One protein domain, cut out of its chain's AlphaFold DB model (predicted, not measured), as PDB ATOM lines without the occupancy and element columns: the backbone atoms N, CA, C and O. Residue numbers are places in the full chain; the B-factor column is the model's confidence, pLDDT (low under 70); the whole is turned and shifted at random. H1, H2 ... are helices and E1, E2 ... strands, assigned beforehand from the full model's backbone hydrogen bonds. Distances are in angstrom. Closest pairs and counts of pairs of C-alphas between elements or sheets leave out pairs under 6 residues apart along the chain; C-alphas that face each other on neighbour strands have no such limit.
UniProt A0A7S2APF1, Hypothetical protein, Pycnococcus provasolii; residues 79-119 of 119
ATOM      1  N   VAL A  79     -82.742 -61.717 141.752       73.94
ATOM      2  CA  VAL A  79     -83.817 -61.804 142.737       73.94
ATOM      3  C   VAL A  79     -84.949 -60.932 142.242       73.94
ATOM      4  O   VAL A  79     -84.839 -59.707 142.212       73.94
ATOM      5  N   TYR A  80     -86.016 -61.587 141.806       74.56
ATOM      6  CA  TYR A  80     -87.249 -60.919 141.435       74.56
ATOM      7  C   TYR A  80     -87.970 -60.542 142.719       74.56
ATOM      8  O   TYR A  80     -88.324 -61.409 143.511       74.56
ATOM      9  N   VAL A  81     -88.124 -59.241 142.945       76.38
ATOM     10  CA  VAL A  81     -88.883 -58.725 144.079       76.38
ATOM     11  C   VAL A  81     -90.233 -58.303 143.544       76.38
ATOM     12  O   VAL A  81     -90.339 -57.291 142.851       76.38
ATOM     13  N   ASP A  82     -91.258 -59.088 143.843       75.38
ATOM     14  CA  ASP A  82     -92.631 -58.639 143.675       75.38
ATOM     15  C   ASP A  82     -93.151 -58.012 144.980       75.38
ATOM     16  O   ASP A  82     -92.519 -58.062 146.040       75.38
ATOM     17  N   GLY A  83     -94.312 -57.359 144.920       74.25
ATOM     18  CA  GLY A  83     -94.882 -56.694 146.092       74.25
ATOM     19  C   GLY A  83     -95.286 -57.647 147.227       74.25
ATOM     20  O   GLY A  83     -95.649 -57.163 148.304       74.25
ATOM     21  N   SER A  84     -95.294 -58.964 147.010       80.75
ATOM     22  CA  SER A  84     -95.729 -59.976 147.980       80.75
ATOM     23  C   SER A  84     -94.594 -60.496 148.865       80.75
ATOM     24  O   SER A  84     -94.865 -61.020 149.946       80.75
ATOM     25  N   GLU A  85     -93.340 -60.258 148.475       86.69
ATOM     26  CA  GLU A  85     -92.160 -60.737 149.189       86.69
ATOM     27  C   GLU A  85     -92.078 -60.253 150.644       86.69
ATOM     28  O   GLU A  85     -92.330 -59.083 150.966       86.69
ATOM     29  N   THR A  86     -91.671 -61.157 151.541       90.88
ATOM     30  CA  THR A  86     -91.590 -60.907 152.988       90.88
ATOM     31  C   THR A  86     -90.169 -61.038 153.522       90.88
ATOM     32  O   THR A  86     -89.342 -61.814 153.049       90.88
ATOM     33  N   CYS A  87     -89.869 -60.244 154.547       91.50
ATOM     34  CA  CYS A  87     -88.608 -60.307 155.264       91.50
ATOM     35  C   CYS A  87     -88.532 -61.592 156.092       91.50
ATOM     36  O   CYS A  87     -89.340 -61.811 156.993       91.50
ATOM     37  N   THR A  88     -87.490 -62.388 155.873       90.38
ATOM     38  CA  THR A  88     -87.281 -63.668 156.578       90.38
ATOM     39  C   THR A  88     -86.941 -63.545 158.066       90.38
ATOM     40  O   THR A  88     -86.916 -64.550 158.768       90.38
ATOM     41  N   VAL A  89     -86.696 -62.329 158.564       91.19
ATOM     42  CA  VAL A  89     -86.422 -62.066 159.987       91.19
ATOM     43  C   VAL A  89     -87.679 -61.636 160.735       91.19
ATOM     44  O   VAL A  89     -87.917 -62.089 161.847       91.19
ATOM     45  N   CYS A  90     -88.471 -60.732 160.155       91.94
ATOM     46  CA  CYS A  90     -89.594 -60.104 160.857       91.94
ATOM     47  C   CYS A  90     -90.970 -60.454 160.274       91.94
ATOM     48  O   CYS A  90     -91.972 -59.956 160.780       91.94
ATOM     49  N   GLY A  91     -91.026 -61.231 159.189       90.31
ATOM     50  CA  GLY A  91     -92.254 -61.679 158.521       90.31
ATOM     51  C   GLY A  91     -93.038 -60.587 157.784       90.31
ATOM     52  O   GLY A  91     -94.031 -60.882 157.125       90.31
ATOM     53  N   ARG A  92     -92.622 -59.318 157.867       90.81
ATOM     54  CA  ARG A  92     -93.312 -58.194 157.216       90.81
ATOM     55  C   ARG A  92     -92.946 -58.087 155.738       90.81
ATOM     56  O   ARG A  92     -91.812 -58.378 155.362       90.81
ATOM     57  N   ARG A  93     -93.884 -57.607 154.915       90.94
ATOM     58  CA  ARG A  93     -93.663 -57.342 153.481       90.94
ATOM     59  C   ARG A  93     -92.502 -56.364 153.266       90.94
ATOM     60  O   ARG A  93     -92.324 -55.423 154.043       90.94
ATOM     61  N   ILE A  94     -91.718 -56.586 152.212       90.00
ATOM     62  CA  ILE A  94     -90.601 -55.712 151.831       90.00
ATOM     63  C   ILE A  94     -91.132 -54.367 151.311       90.00
ATOM     64  O   ILE A  94     -90.723 -53.313 151.804       90.00
ATOM     65  N   GLY A  95     -92.111 -54.396 150.399       82.62
ATOM     66  CA  GLY A  95     -92.727 -53.189 149.837       82.62
ATOM     67  C   GLY A  95     -91.685 -52.228 149.251       82.62
ATOM     68  O   GLY A  95     -90.749 -52.661 148.590       82.62
ATOM     69  N   ALA A  96     -91.822 -50.929 149.531       82.25
ATOM     70  CA  ALA A  96     -90.859 -49.894 149.128       82.25
ATOM     71  C   ALA A  96     -89.695 -49.693 150.126       82.25
ATOM     72  O   ALA A  96     -88.933 -48.735 150.010       82.25
ATOM     73  N   SER A  97     -89.568 -50.548 151.148       84.88
ATOM     74  CA  SER A  97     -88.521 -50.408 152.169       84.88
ATOM     75  C   SER A  97     -87.165 -50.868 151.638       84.88
ATOM     76  O   SER A  97     -87.098 -51.835 150.888       84.88
ATOM     77  N   ALA A  98     -86.067 -50.263 152.101       88.94
ATOM     78  CA  ALA A  98     -84.721 -50.748 151.790       88.94
ATOM     79  C   ALA A  98     -84.517 -52.201 152.272       88.94
ATOM     80  O   ALA A  98     -84.818 -52.548 153.424       88.94
ATOM     81  N   PHE A  99     -83.968 -53.049 151.403       90.44
ATOM     82  CA  PHE A  99     -83.773 -54.476 151.651       90.44
ATOM     83  C   PHE A  99     -82.366 -54.945 151.268       90.44
ATOM     84  O   PHE A  99     -81.639 -54.278 150.536       90.44
ATOM     85  N   ALA A 100     -81.985 -56.102 151.796       89.25
ATOM     86  CA  ALA A 100     -80.777 -56.835 151.463       89.25
ATOM     87  C   ALA A 100     -81.158 -58.244 150.994       89.25
ATOM     88  O   ALA A 100     -82.093 -58.856 151.520       89.25
ATOM     89  N   VAL A 101     -80.413 -58.752 150.015       86.50
ATOM     90  CA  VAL A 101     -80.537 -60.117 149.500       86.50
ATOM     91  C   VAL A 101     -79.451 -60.978 150.133       86.50
ATOM     92  O   VAL A 101     -78.277 -60.609 150.118       86.50
ATOM     93  N   GLU A 102     -79.828 -62.135 150.671       82.25
ATOM     94  CA  GLU A 102     -78.873 -63.136 151.141       82.25
ATOM     95  C   GLU A 102     -78.224 -63.860 149.943       82.25
ATOM     96  O   GLU A 102     -78.939 -64.553 149.214       82.25
ATOM     97  N   PRO A 103     -76.895 -63.771 149.739       70.50
ATOM     98  CA  PRO A 103     -76.248 -64.283 148.526       70.50
ATOM     99  C   PRO A 103     -76.430 -65.788 148.285       70.50
ATOM    100  O   PRO A 103     -76.486 -66.226 147.145       70.50
ATOM    101  N   GLN A 104     -76.539 -66.589 149.351       72.12
ATOM    102  CA  GLN A 104     -76.606 -68.054 149.249       72.12
ATOM    103  C   GLN A 104     -78.024 -68.591 149.034       72.12
ATOM    104  O   GLN A 104     -78.206 -69.638 148.422       72.12
ATOM    105  N   THR A 105     -79.035 -67.905 149.571       78.06
ATOM    106  CA  THR A 105     -80.422 -68.401 149.578       78.06
ATOM    107  C   THR A 105     -81.365 -67.544 148.744       78.06
ATOM    108  O   THR A 105     -82.535 -67.895 148.611       78.06
ATOM    109  N   SER A 106     -80.883 -66.413 148.213       80.25
ATOM    110  CA  SER A 106     -81.683 -65.386 147.535       80.25
ATOM    111  C   SER A 106     -82.852 -64.853 148.379       80.25
ATOM    112  O   SER A 106     -83.758 -64.218 147.849       80.25
ATOM    113  N   LYS A 107     -82.843 -65.091 149.699       86.31
ATOM    114  CA  LYS A 107     -83.887 -64.645 150.625       86.31
ATOM    115  C   LYS A 107     -83.782 -63.148 150.884       86.31
ATOM    116  O   LYS A 107     -82.684 -62.608 151.035       86.31
ATOM    117  N   LEU A 108     -84.935 -62.498 151.011       89.81
ATOM    118  CA  LEU A 108     -85.035 -61.067 151.274       89.81
ATOM    119  C   LEU A 108     -85.093 -60.776 152.776       89.81
ATOM    120  O   LEU A 108     -85.735 -61.476 153.571       89.81
ATOM    121  N   ARG A 109     -84.400 -59.711 153.177       91.56
ATOM    122  CA  ARG A 109     -84.412 -59.164 154.536       91.56
ATOM    123  C   ARG A 109     -84.527 -57.650 154.445       91.56
ATOM    124  O   ARG A 109     -83.878 -57.042 153.602       91.56
ATOM    125  N   HIS A 110     -85.281 -57.008 155.337       93.06
ATOM    126  CA  HIS A 110     -85.145 -55.555 155.503       93.06
ATOM    127  C   HIS A 110     -83.698 -55.221 155.855       93.06
ATOM    128  O   HIS A 110     -83.072 -55.946 156.633       93.06
ATOM    129  N   TYR A 111     -83.182 -54.107 155.337       91.56
ATOM    130  CA  TYR A 111     -81.796 -53.711 155.587       91.56
ATOM    131  C   TYR A 111     -81.509 -53.590 157.093       91.56
ATOM    132  O   TYR A 111     -80.537 -54.148 157.595       91.56
ATOM    133  N   ALA A 112     -82.430 -52.991 157.856       91.25
ATOM    134  CA  ALA A 112     -82.317 -52.895 159.312       91.25
ATOM    135  C   ALA A 112     -82.294 -54.267 160.018       91.25
ATOM    136  O   ALA A 112     -81.567 -54.446 160.993       91.25
ATOM    137  N   CYS A 113     -83.062 -55.249 159.532       91.81
ATOM    138  CA  CYS A 113     -83.033 -56.615 160.060       91.81
ATOM    139  C   CYS A 113     -81.711 -57.321 159.734       91.81
ATOM    140  O   CYS A 113     -81.198 -58.062 160.566       91.81
ATOM    141  N   HIS A 114     -81.152 -57.071 158.548       90.56
ATOM    142  CA  HIS A 114     -79.860 -57.613 158.140       90.56
ATOM    143  C   HIS A 114     -78.717 -57.087 159.018       90.56
ATOM    144  O   HIS A 114     -77.932 -57.879 159.537       90.56
ATOM    145  N   VAL A 115     -78.660 -55.769 159.238       88.25
ATOM    146  CA  VAL A 115     -77.634 -55.127 160.080       88.25
ATOM    147  C   VAL A 115     -77.716 -55.627 161.523       88.25
ATOM    148  O   VAL A 115     -76.696 -55.999 162.092       88.25
ATOM    149  N   LYS A 116     -78.926 -55.731 162.093       83.69
ATOM    150  CA  LYS A 116     -79.130 -56.254 163.456       83.69
ATOM    151  C   LYS A 116     -78.708 -57.714 163.625       83.69
ATOM    152  O   LYS A 116     -78.287 -58.077 164.708       83.69
ATOM    153  N   SER A 117     -78.827 -58.542 162.586       70.00
ATOM    154  CA  SER A 117     -78.433 -59.959 162.647       70.00
ATOM    155  C   SER A 117     -76.923 -60.211 162.532       70.00
ATOM    156  O   SER A 117     -76.491 -61.342 162.719       70.00
ATOM    157  N   LYS A 118     -76.138 -59.184 162.176       60.97
ATOM    158  CA  LYS A 118     -74.672 -59.244 162.041       60.97
ATOM    159  C   LYS A 118     -73.922 -58.624 163.228       60.97
ATOM    160  O   LYS A 118     -72.694 -58.595 163.195       60.97
ATOM    161  N   SER A 119     -74.650 -58.101 164.214       51.75
ATOM    162  CA  SER A 119     -74.121 -57.619 165.492       51.75
ATOM    163  C   SER A 119     -74.272 -58.688 166.562       51.75
ATOM    164  O   SER A 119     -73.514 -58.576 167.545       51.75
TER     165      SER A 119
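This is residues 79 to 119 of the 119 residues of the protein "Hypothetical protein" of Pycnococcus provasolii (UniProt A0A7S2APF1). Little regular structure: a small two-strand hairpin, E1 and E2, stands between a long looping stretch, residues 79 to 98, and a short helix, H1, that follows E2 directly. The printed part has 41 residues, with 12 in named elements, in the order E1, E2, H1; the sheet E1 - E2 is antiparallel and the class mixed. It is compact, with a radius of gyration of the C-alphas of 9.4 A, spanning 28 by 20 by 15 A.

After residues 79 to 98, E1 covers residues 99 to 101, 6.8 A long, from C-alpha 99 at (-83.773, -54.476, 151.651). E2 covers residues 108 to 110, 6.9 A. H1 covers residues 111 to 116, 8.7 A, ending at C-alpha 116 at (-79.130, -56.254, 163.456).

E1 and E2 form a hairpin, antiparallel at 148 degrees, with N 100 and O 109 2.8 A apart, within hydrogen-bond range. The closest C-alphas of E1 and H1, those of Phe 99 and Tyr 111, are 4.5 A apart. In H1 every O i to N i+4 pair is within hydrogen-bond range.

The C-alphas farthest apart, those of Asp 82 and Ser 119, are 28.6 A apart. The printed part has no cut; the link E1 to E2 is short, E2 to H1 tight. Residues 118 to 119 have pLDDT under 70.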